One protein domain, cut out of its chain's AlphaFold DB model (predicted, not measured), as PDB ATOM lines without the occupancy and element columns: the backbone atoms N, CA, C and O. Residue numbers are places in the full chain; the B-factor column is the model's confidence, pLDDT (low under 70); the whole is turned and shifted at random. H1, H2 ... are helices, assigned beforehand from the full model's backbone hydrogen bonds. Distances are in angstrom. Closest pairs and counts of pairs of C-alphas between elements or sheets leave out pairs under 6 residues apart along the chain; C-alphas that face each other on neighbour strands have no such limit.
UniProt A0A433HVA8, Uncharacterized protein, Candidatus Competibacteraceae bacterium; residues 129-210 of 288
ATOM      1  N   TRP A 129      24.171  -8.934  48.608       91.56
ATOM      2  CA  TRP A 129      24.821  -7.643  48.835       91.56
ATOM      3  C   TRP A 129      25.963  -7.349  47.852       91.56
ATOM      4  O   TRP A 129      25.921  -6.277  47.249       91.56
ATOM      5  N   PRO A 130      26.907  -8.275  47.578       89.75
ATOM      6  CA  PRO A 130      27.955  -8.035  46.584       89.75
ATOM      7  C   PRO A 130      27.407  -7.683  45.193       89.75
ATOM      8  O   PRO A 130      27.850  -6.714  44.573       89.75
ATOM      9  N   ASN A 131      26.388  -8.412  44.728       90.12
ATOM     10  CA  ASN A 131      25.737  -8.153  43.444       90.12
ATOM     11  C   ASN A 131      25.044  -6.784  43.420       90.12
ATOM     12  O   ASN A 131      25.172  -6.035  42.452       90.12
ATOM     13  N   ILE A 132      24.341  -6.431  44.496       93.25
ATOM     14  CA  ILE A 132      23.677  -5.132  44.635       93.25
ATOM     15  C   ILE A 132      24.701  -3.998  44.670       93.25
ATOM     16  O   ILE A 132      24.495  -2.978  44.019       93.25
ATOM     17  N   TYR A 133      25.827  -4.148  45.365       94.75
ATOM     18  CA  TYR A 133      26.869  -3.121  45.379       94.75
ATOM     19  C   TYR A 133      27.491  -2.929  44.001       94.75
ATOM     20  O   TYR A 133      27.664  -1.787  43.577       94.75
ATOM     21  N   ALA A 134      27.754  -4.013  43.267       92.38
ATOM     22  CA  ALA A 134      28.224  -3.935  41.887       92.38
ATOM     23  C   ALA A 134      27.214  -3.213  40.972       92.38
ATOM     24  O   ALA A 134      27.601  -2.346  40.180       92.38
ATOM     25  N   LEU A 135      25.921  -3.520  41.128       93.00
ATOM     26  CA  LEU A 135      24.822  -2.865  40.418       93.00
ATOM     27  C   LEU A 135      24.776  -1.361  40.712       93.00
ATOM     28  O   LEU A 135      24.860  -0.547  39.793       93.00
ATOM     29  N   LEU A 136      24.697  -0.991  41.993       94.38
ATOM     30  CA  LEU A 136      24.610   0.395  42.451       94.38
ATOM     31  C   LEU A 136      25.842   1.200  42.039       94.38
ATOM     32  O   LEU A 136      25.711   2.320  41.550       94.38
ATOM     33  N   LYS A 137      27.040   0.626  42.189       93.56
ATOM     34  CA  LYS A 137      28.297   1.243  41.760       93.56
ATOM     35  C   LYS A 137      28.283   1.558  40.267       93.56
ATOM     36  O   LYS A 137      28.676   2.655  39.881       93.56
ATOM     37  N   THR A 138      27.809   0.627  39.443       92.38
ATOM     38  CA  THR A 138      27.737   0.808  37.988       92.38
ATOM     39  C   THR A 138      26.676   1.841  37.607       92.38
ATOM     40  O   THR A 138      26.978   2.806  36.910       92.38
ATOM     41  N   GLU A 139      25.441   1.688  38.090       91.81
ATOM     42  CA  GLU A 139      24.324   2.572  37.739       91.81
ATOM     43  C   GLU A 139      24.560   4.012  38.197       91.81
ATOM     44  O   GLU A 139      24.376   4.954  37.425       91.81
ATOM     45  N   LEU A 140      24.994   4.193  39.444       93.50
ATOM     46  CA  LEU A 140      25.226   5.516  40.011       93.50
ATOM     47  C   LEU A 140      26.551   6.118  39.522       93.50
ATOM     48  O   LEU A 140      26.624   7.326  39.309       93.50
ATOM     49  N   GLY A 141      27.573   5.297  39.259       91.19
ATOM     50  CA  GLY A 141      28.818   5.748  38.632       91.19
ATOM     51  C   GLY A 141      28.593   6.306  37.224       91.19
ATOM     52  O   GLY A 141      29.128   7.361  36.884       91.19
ATOM     53  N   ASN A 142      27.706   5.681  36.441       92.69
ATOM     54  CA  ASN A 142      27.318   6.160  35.109       92.69
ATOM     55  C   ASN A 142      26.589   7.518  35.130       92.69
ATOM     56  O   ASN A 142      26.505   8.179  34.097       92.69
ATOM     57  N   LYS A 143      26.092   7.965  36.293       92.50
ATOM     58  CA  LYS A 143      25.522   9.311  36.479       92.50
ATOM     59  C   LYS A 143      26.584  10.395  36.720       92.50
ATOM     60  O   LYS A 143      26.229  11.562  36.859       92.50
ATOM     61  N   GLY A 144      27.873  10.042  36.767       89.81
ATOM     62  CA  GLY A 144      28.974  10.997  36.942       89.81
ATOM     63  C   GLY A 144      29.118  11.532  38.370       89.81
ATOM     64  O   GLY A 144      29.640  12.626  38.576       89.81
ATOM     65  N   TYR A 145      28.632  10.782  39.357       92.75
ATOM     66  CA  TYR A 145      28.717  11.147  40.765       92.75
ATOM     67  C   TYR A 145      30.157  11.143  41.299       92.75
ATOM     68  O   TYR A 145      30.997  10.337  40.895       92.75
ATOM     69  N   ALA A 146      30.438  12.056  42.232       89.00
ATOM     70  CA  ALA A 146      31.755  12.265  42.827       89.00
ATOM     71  C   ALA A 146      31.653  12.399  44.351       89.00
ATOM     72  O   ALA A 146      30.656  12.899  44.879       89.00
ATOM     73  N   CYS A 147      32.710  11.974  45.046       92.88
ATOM     74  CA  CYS A 147      32.760  11.922  46.507       92.88
ATOM     75  C   CYS A 147      33.773  12.921  47.085       92.88
ATOM     76  O   CYS A 147      34.828  13.111  46.477       92.88
ATOM     77  N   PRO A 148      33.502  13.512  48.266       92.62
ATOM     78  CA  PRO A 148      32.354  13.251  49.145       92.62
ATOM     79  C   PRO A 148      31.040  13.833  48.606       92.62
ATOM     80  O   PRO A 148      31.041  14.774  47.816       92.62
ATOM     81  N   ALA A 149      29.912  13.267  49.035       91.19
ATOM     82  CA  ALA A 149      28.605  13.741  48.603       91.19
ATOM     83  C   ALA A 149      28.209  15.063  49.270       91.19
ATOM     84  O   ALA A 149      28.412  15.251  50.469       91.19
ATOM     85  N   SER A 150      27.589  15.963  48.501       86.56
ATOM     86  CA  SER A 150      26.949  17.160  49.052       86.56
ATOM     87  C   SER A 150      25.783  16.788  49.982       86.56
ATOM     88  O   SER A 150      25.068  15.820  49.697       86.56
ATOM     89  N   PRO A 151      25.521  17.561  51.052       80.69
ATOM     90  CA  PRO A 151      24.346  17.361  51.899       80.69
ATOM     91  C   PRO A 151      23.043  17.351  51.083       80.69
ATOM     92  O   PRO A 151      22.867  18.169  50.182       80.69
ATOM     93  N   GLY A 152      22.139  16.416  51.387       80.06
ATOM     94  CA  GLY A 152      20.864  16.246  50.676       80.06
ATOM     95  C   GLY A 152      20.958  15.521  49.323       80.06
ATOM     96  O   GLY A 152      19.929  15.225  48.720       80.06
ATOM     97  N   ALA A 153      22.159  15.178  48.842       88.44
ATOM     98  CA  ALA A 153      22.341  14.408  47.611       88.44
ATOM     99  C   ALA A 153      22.298  12.892  47.889       88.44
ATOM    100  O   ALA A 153      23.320  12.214  47.808       88.44
ATOM    101  N   GLY A 154      21.117  12.359  48.219       89.44
ATOM    102  CA  GLY A 154      20.947  10.968  48.666       89.44
ATOM    103  C   GLY A 154      21.515   9.904  47.711       89.44
ATOM    104  O   GLY A 154      22.212   9.001  48.162       89.44
ATOM    105  N   GLU A 155      21.299  10.026  46.392       92.50
ATOM    106  CA  GLU A 155      21.867   9.078  45.409       92.50
ATOM    107  C   GLU A 155      23.400   9.175  45.318       92.50
ATOM    108  O   GLU A 155      24.073   8.158  45.160       92.50
ATOM    109  N   ASN A 156      23.970  10.376  45.470       94.44
ATOM    110  CA  ASN A 156      25.424  10.558  45.506       94.44
ATOM    111  C   ASN A 156      26.016  10.003  46.815       94.44
ATOM    112  O   ASN A 156      27.069   9.377  46.805       94.44
ATOM    113  N   ALA A 157      25.319  10.173  47.943       93.50
ATOM    114  CA  ALA A 157      25.713   9.584  49.223       93.50
ATOM    115  C   ALA A 157      25.685   8.047  49.167       93.50
ATOM    116  O   ALA A 157      26.639   7.405  49.602       93.50
ATOM    117  N   LEU A 158      24.644   7.468  48.556       94.88
ATOM    118  CA  LEU A 158      24.560   6.036  48.268       94.88
ATOM    119  C   LEU A 158      25.745   5.570  47.414       94.88
ATOM    120  O   LEU A 158      26.422   4.615  47.789       94.88
ATOM    121  N   TYR A 159      26.045   6.272  46.318       95.62
ATOM    122  CA  TYR A 159      27.214   5.973  45.490       95.62
ATOM    123  C   TYR A 159      28.514   5.989  46.303       95.62
ATOM    124  O   TYR A 159      29.301   5.049  46.219       95.62
ATOM    125  N   CYS A 160      28.724   7.012  47.132       94.44
ATOM    126  CA  CYS A 160      29.936   7.131  47.937       94.44
ATOM    127  C   CYS A 160      30.112   6.012  48.968       94.44
ATOM    128  O   CYS A 160      31.257   5.683  49.271       94.44
ATOM    129  N   LEU A 161      29.029   5.412  49.472       93.56
ATOM    130  CA  LEU A 161      29.109   4.265  50.384       93.56
ATOM    131  C   LEU A 161      29.505   2.965  49.674       93.56
ATOM    132  O   LEU A 161      30.192   2.138  50.262       93.56
ATOM    133  N   VAL A 162      29.095   2.778  48.416       94.88
ATOM    134  CA  VAL A 162      29.316   1.509  47.693       94.88
ATOM    135  C   VAL A 162      30.481   1.553  46.704       94.88
ATOM    136  O   VAL A 162      30.964   0.499  46.292       94.88
ATOM    137  N   LYS A 163      30.967   2.738  46.301       94.06
ATOM    138  CA  LYS A 163      31.977   2.867  45.230       94.06
ATOM    139  C   LYS A 163      33.278   2.114  45.523       94.06
ATOM    140  O   LYS A 163      33.889   1.573  44.597       94.06
ATOM    141  N   ASP A 164      33.675   2.073  46.793       90.44
ATOM    142  CA  ASP A 164      34.940   1.491  47.244       90.44
ATOM    143  C   ASP A 164      34.772   0.049  47.734       90.44
ATOM    144  O   ASP A 164      35.768  -0.595  48.055       90.44
ATOM    145  N   TYR A 165      33.543  -0.483  47.752       91.81
ATOM    146  CA  TYR A 165      33.315  -1.880  48.096       91.81
ATOM    147  C   TYR A 165      34.060  -2.803  47.123       91.81
ATOM    148  O   TYR A 165      34.018  -2.627  45.898       91.81
ATOM    149  N   GLN A 166      34.726  -3.803  47.694       87.81
ATOM    150  CA  GLN A 166      35.407  -4.872  46.980       87.81
ATOM    151  C   GLN A 166      35.007  -6.202  47.612       87.81
ATOM    152  O   GLN A 166      35.192  -6.395  48.814       87.81
ATOM    153  N   ASP A 167      34.494  -7.118  46.793       84.38
ATOM    154  CA  ASP A 167      34.188  -8.483  47.217       84.38
ATOM    155  C   ASP A 167      35.494  -9.273  47.381       84.38
ATOM    156  O   ASP A 167      35.990  -9.927  46.462       84.38
ATOM    157  N   THR A 168      36.132  -9.089  48.538       82.62
ATOM    158  CA  THR A 168      37.452  -9.651  48.822       82.62
ATOM    159  C   THR A 168      37.300 -11.090  49.325       82.62
ATOM    160  O   THR A 168      36.644 -11.318  50.349       82.62
ATOM    161  N   PRO A 169      37.916 -12.082  48.656       77.62
ATOM    162  CA  PRO A 169      37.836 -13.467  49.096       77.62
ATOM    163  C   PRO A 169      38.605 -13.674  50.408       77.62
ATOM    164  O   PRO A 169      39.709 -13.159  50.583       77.62
ATOM    165  N   SER A 170      38.043 -14.481  51.310       78.88
ATOM    166  CA  SER A 170      38.682 -14.920  52.556       78.88
ATOM    167  C   SER A 170      38.677 -16.445  52.662       78.88
ATOM    168  O   SER A 170      37.796 -17.123  52.132       78.88
ATOM    169  N   VAL A 171      39.656 -16.990  53.387       76.75
ATOM    170  CA  VAL A 171      39.675 -18.412  53.774       76.75
ATOM    171  C   VAL A 171      38.612 -18.737  54.828       76.75
ATOM    172  O   VAL A 171      38.228 -19.895  54.974       76.75
ATOM    173  N   VAL A 172      38.118 -17.726  55.548       77.25
ATOM    174  CA  VAL A 172      37.014 -17.844  56.501       77.25
ATOM    175  C   VAL A 172      35.767 -17.235  55.861       77.25
ATOM    176  O   VAL A 172      35.663 -16.021  55.714       77.25
ATOM    177  N   SER A 173      34.790 -18.068  55.491       70.94
ATOM    178  CA  SER A 173      33.592 -17.606  54.770       70.94
ATOM    179  C   SER A 173      32.789 -16.545  55.530       70.94
ATOM    180  O   SER A 173      32.190 -15.671  54.907       70.94
ATOM    181  N   SER A 174      32.791 -16.590  56.868       78.94
ATOM    182  CA  SER A 174      32.120 -15.576  57.683       78.94
ATOM    183  C   SER A 174      32.736 -14.190  57.535       78.94
ATOM    184  O   SER A 174      32.000 -13.220  57.657       78.94
ATOM    185  N   ASP A 175      34.031 -14.077  57.232       78.62
ATOM    186  CA  ASP A 175      34.688 -12.778  57.065       78.62
ATOM    187  C   ASP A 175      34.204 -12.090  55.785       78.62
ATOM    188  O   ASP A 175      33.827 -10.922  55.816       78.62
ATOM    189  N   SER A 176      34.131 -12.822  54.667       76.00
ATOM    190  CA  SER A 176      33.603 -12.280  53.405       76.00
ATOM    191  C   SER A 176      32.127 -11.883  53.531       76.00
ATOM    192  O   SER A 176      31.727 -10.823  53.050       76.00
ATOM    193  N   ILE A 177      31.321 -12.686  54.237       84.31
ATOM    194  CA  ILE A 177      29.918 -12.348  54.527       84.31
ATOM    195  C   ILE A 177      29.833 -11.111  55.430       84.31
ATOM    196  O   ILE A 177      29.031 -10.216  55.169       84.31
ATOM    197  N   TYR A 178      30.661 -11.034  56.473       88.19
ATOM    198  CA  TYR A 178      30.695  -9.907  57.403       88.19
ATOM    199  C   TYR A 178      31.018  -8.589  56.693       88.19
ATOM    200  O   TYR A 178      30.290  -7.618  56.882       88.19
ATOM    201  N   LEU A 179      32.035  -8.566  55.828       86.00
ATOM    202  CA  LEU A 179      32.405  -7.373  55.054       86.00
ATOM    203  C   LEU A 179      31.259  -6.879  54.163       86.00
ATOM    204  O   LEU A 179      31.029  -5.677  54.049       86.00
ATOM    205  N   ALA A 180      30.510  -7.799  53.546       88.12
ATOM    206  CA  ALA A 180      29.323  -7.434  52.780       88.12
ATOM    207  C   ALA A 180      28.231  -6.840  53.687       88.12
ATOM    208  O   ALA A 180      27.673  -5.790  53.382       88.12
ATOM    209  N   LEU A 181      27.950  -7.472  54.828       90.88
ATOM    210  CA  LEU A 181      26.918  -7.011  55.759       90.88
ATOM    211  C   LEU A 181      27.270  -5.682  56.446       90.88
ATOM    212  O   LEU A 181      26.370  -4.903  56.748       90.88
ATOM    213  N   GLU A 182      28.549  -5.387  56.676       91.50
ATOM    214  CA  GLU A 182      28.982  -4.131  57.297       91.50
ATOM    215  C   GLU A 182      28.557  -2.913  56.466       91.50
ATOM    216  O   GLU A 182      28.006  -1.948  57.004       91.50
ATOM    217  N   VAL A 183      28.735  -2.973  55.143       91.00
ATOM    218  CA  VAL A 183      28.273  -1.914  54.234       91.00
ATOM    219  C   VAL A 183      26.746  -1.833  54.237       91.00
ATOM    220  O   VAL A 183      26.194  -0.735  54.298       91.00
ATOM    221  N   ALA A 184      26.046  -2.971  54.250       91.44
ATOM    222  CA  ALA A 184      24.582  -3.014  54.294       91.44
ATOM    223  C   ALA A 184      24.017  -2.272  55.510       91.44
ATOM    224  O   ALA A 184      23.069  -1.493  55.387       91.44
ATOM    225  N   VAL A 185      24.628  -2.473  56.680       91.06
ATOM    226  CA  VAL A 185      24.237  -1.788  57.916       91.06
ATOM    227  C   VAL A 185      24.379  -0.272  57.766       91.06
ATOM    228  O   VAL A 185      23.480   0.466  58.169       91.06
ATOM    229  N   GLN A 186      25.453   0.209  57.133       92.19
ATOM    230  CA  GLN A 186      25.652   1.643  56.890       92.19
ATOM    231  C   GLN A 186      24.601   2.228  55.939       92.19
ATOM    232  O   GLN A 186      24.140   3.351  56.155       92.19
ATOM    233  N   LEU A 187      24.184   1.470  54.918       92.50
ATOM    234  CA  LEU A 187      23.139   1.899  53.984       92.50
ATOM    235  C   LEU A 187      21.809   2.170  54.695       92.50
ATOM    236  O   LEU A 187      21.182   3.200  54.449       92.50
ATOM    237  N   PHE A 188      21.391   1.280  55.599       91.69
ATOM    238  CA  PHE A 188      20.129   1.435  56.327       91.69
ATOM    239  C   PHE A 188      20.214   2.355  57.547       91.69
ATOM    240  O   PHE A 188      19.183   2.854  57.995       91.69
ATOM    241  N   ALA A 189      21.415   2.638  58.058       90.94
ATOM    242  CA  ALA A 189      21.616   3.645  59.098       90.94
ATOM    243  C   ALA A 189      21.307   5.075  58.608       90.94
ATOM    244  O   ALA A 189      21.036   5.959  59.421       90.94
ATOM    245  N   ASN A 190      21.327   5.311  57.290       89.88
ATOM    246  CA  ASN A 190      20.969   6.584  56.677       89.88
ATOM    247  C   ASN A 190      19.518   6.548  56.136       89.88
ATOM    248  O   ASN A 190      19.246   5.824  55.173       89.88
ATOM    249  N   PRO A 191      18.580   7.345  56.690       90.06
ATOM    250  CA  PRO A 191      17.174   7.326  56.275       90.06
ATOM    251  C   PRO A 191      16.930   7.690  54.805       90.06
ATOM    252  O   PRO A 191      16.067   7.085  54.166       90.06
ATOM    253  N   ASP A 192      17.691   8.637  54.248       91.00
ATOM    254  CA  ASP A 192      17.536   9.059  52.851       91.00
ATOM    255  C   ASP A 192      17.953   7.933  51.902       91.00
ATOM    256  O   ASP A 192      17.263   7.636  50.924       91.00
ATOM    257  N   ILE A 193      19.059   7.261  52.227       93.50
ATOM    258  CA  ILE A 193      19.564   6.118  51.463       93.50
ATOM    259  C   ILE A 193      18.611   4.928  51.575       93.50
ATOM    260  O   ILE A 193      18.252   4.343  50.555       93.50
ATOM    261  N   SER A 194      18.139   4.616  52.782       91.50
ATOM    262  CA  SER A 194      17.120   3.588  53.017       91.50
ATOM    263  C   SER A 194      15.856   3.846  52.185       91.50
ATOM    264  O   SER A 194      15.338   2.947  51.518       91.50
ATOM    265  N   ASN A 195      15.396   5.099  52.120       91.12
ATOM    266  CA  ASN A 195      14.247   5.462  51.298       91.12
ATOM    267  C   ASN A 195      14.524   5.311  49.789       91.12
ATOM    268  O   ASN A 195      13.648   4.854  49.053       91.12
ATOM    269  N   ILE A 196      15.729   5.639  49.314       93.19
ATOM    270  CA  ILE A 196      16.135   5.404  47.918       93.19
ATOM    271  C   ILE A 196      16.144   3.905  47.606       93.19
ATOM    272  O   ILE A 196      15.534   3.490  46.623       93.19
ATOM    273  N   LEU A 197      16.772   3.082  48.449       92.88
ATOM    274  CA  LEU A 197      16.797   1.623  48.299       92.88
ATOM    275  C   LEU A 197      15.382   1.044  48.199       92.88
ATOM    276  O   LEU A 197      15.076   0.305  47.260       92.88
ATOM    277  N   LYS A 198      14.483   1.481  49.081       89.44
ATOM    278  CA  LYS A 198      13.076   1.076  49.072       89.44
ATOM    279  C   LYS A 198      12.344   1.501  47.798       89.44
ATOM    280  O   LYS A 198      11.677   0.689  47.165       89.44
ATOM    281  N   THR A 199      12.428   2.775  47.427       89.38
ATOM    282  CA  THR A 199      11.588   3.357  46.359       89.38
ATOM    283  C   THR A 199      12.107   3.083  44.950       89.38
ATOM    284  O   THR A 199      11.313   2.980  44.014       89.38
ATOM    285  N   ARG A 200      13.429   2.967  44.787       91.50
ATOM    286  CA  ARG A 200      14.089   2.769  43.490       91.50
ATOM    287  C   ARG A 200      14.426   1.306  43.234       91.50
ATOM    288  O   ARG A 200      14.306   0.856  42.099       91.50
ATOM    289  N   TYR A 201      14.819   0.563  44.262       90.81
ATOM    290  CA  TYR A 201      15.314  -0.808  44.108       90.81
ATOM    291  C   TYR A 201      14.396  -1.853  44.752       90.81
ATOM    292  O   TYR A 201      14.613  -3.045  44.566       90.81
ATOM    293  N   GLY A 202      13.359  -1.435  45.488       87.00
ATOM    294  CA  GLY A 202      12.487  -2.355  46.220       87.00
ATOM    295  C   GLY A 202      13.199  -3.079  47.364       87.00
ATOM    296  O   GLY A 202      12.733  -4.131  47.783       87.00
ATOM    297  N   ILE A 203      14.331  -2.549  47.838       88.38
ATOM    298  CA  ILE A 203      15.150  -3.140  48.899       88.38
ATOM    299  C   ILE A 203      14.711  -2.534  50.240       88.38
ATOM    300  O   ILE A 203      14.855  -1.332  50.459       88.38
ATOM    301  N   TYR A 204      14.158  -3.366  51.121       85.44
ATOM    302  CA  TYR A 204      13.652  -2.975  52.443       85.44
ATOM    303  C   TYR A 204      14.652  -3.333  53.549       85.44
ATOM    304  O   TYR A 204      15.586  -4.092  53.314       85.44
ATOM    305  N   GLN A 205      14.466  -2.803  54.759       81.62
ATOM    306  CA  GLN A 205      15.402  -2.998  55.877       81.62
ATOM    307  C   GLN A 205      15.521  -4.469  56.317       81.62
ATOM    308  O   GLN A 205      16.539  -4.878  56.864       81.62
ATOM    309  N   GLU A 206      14.489  -5.267  56.063       77.38
ATOM    310  CA  GLU A 206      14.415  -6.693  56.371       77.38
ATOM    311  C   GLU A 206      15.166  -7.564  55.350       77.38
ATOM    312  O   GLU A 206      15.321  -8.768  55.553       77.38
ATOM    313  N   PHE A 207      15.628  -6.970  54.247       80.94
ATOM    314  CA  PHE A 207      16.351  -7.675  53.202       80.94
ATOM    315  C   PHE A 207      17.691  -8.213  53.719       80.94
ATOM    316  O   PHE A 207      18.569  -7.463  54.149       80.94
ATOM    317  N   SER A 208      17.860  -9.534  53.630       78.75
ATOM    318  CA  SER A 208      19.049 -10.232  54.123       78.75
ATOM    319  C   SER A 208      20.296  -9.941  53.286       78.75
ATOM    320  O   SER A 208      21.407  -9.900  53.813       78.75
ATOM    321  N   GLY A 209      20.114  -9.779  51.970       81.19
ATOM    322  CA  GLY A 209      21.192  -9.735  50.981       81.19
ATOM    323  C   GLY A 209      22.085 -10.969  50.962       81.19
ATOM    324  O   GLY A 209      23.218 -10.899  50.485       81.19
ATOM    325  N   LEU A 210      21.583 -12.109  51.440       79.81
ATOM    326  CA  LEU A 210      22.275 -13.398  51.379       79.81
ATOM    327  C   LEU A 210      21.876 -14.223  50.146       79.81
ATOM    328  O   LEU A 210      22.334 -15.352  49.995       79.81
TER     329      LEU A 210
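What this domain is: This is residues 129 to 210 of the 288 residues of an uncharacterized protein of Candidatus Competibacteraceae bacterium (UniProt A0A433HVA8). Short H2 sits among H1, H4 and the end of long H3, these helices mostly crossing, while residues 170 to 175 stick out. The printed part has 82 residues with four named helices, H1 to H4. It is all helix and compact, radius of gyration of the C-alphas 12.6 A, spanning 38 by 25 by 18 A.

Where its parts are: Find C-alpha 129 at (24.821, -7.643, 48.835); H1 runs from there to residue 141. H2 is residues 154 to 162; H3, residues 173 to 189, is 24.8 A long. H4, residues 191 to 201, ends at (15.314, -0.808, 44.108).

How they stand to each other: Look at Tyr 133 and Val 162, the closest C-alphas of H1 and H2, 5.7 A apart. H2 and H3 form a helical hairpin at 17 degrees, a shallow tilt. H4 touches H2 about perpendicular, at 88 degrees, and is apart from H1. O i to N i+4 pairs are within hydrogen-bond range throughout H1, H2 and H4, and 12 of 13 in H3.

The domain as a whole: The printed part has no cut. The H1 to H2 link is long. No printed residue is under 70 in pLDDT.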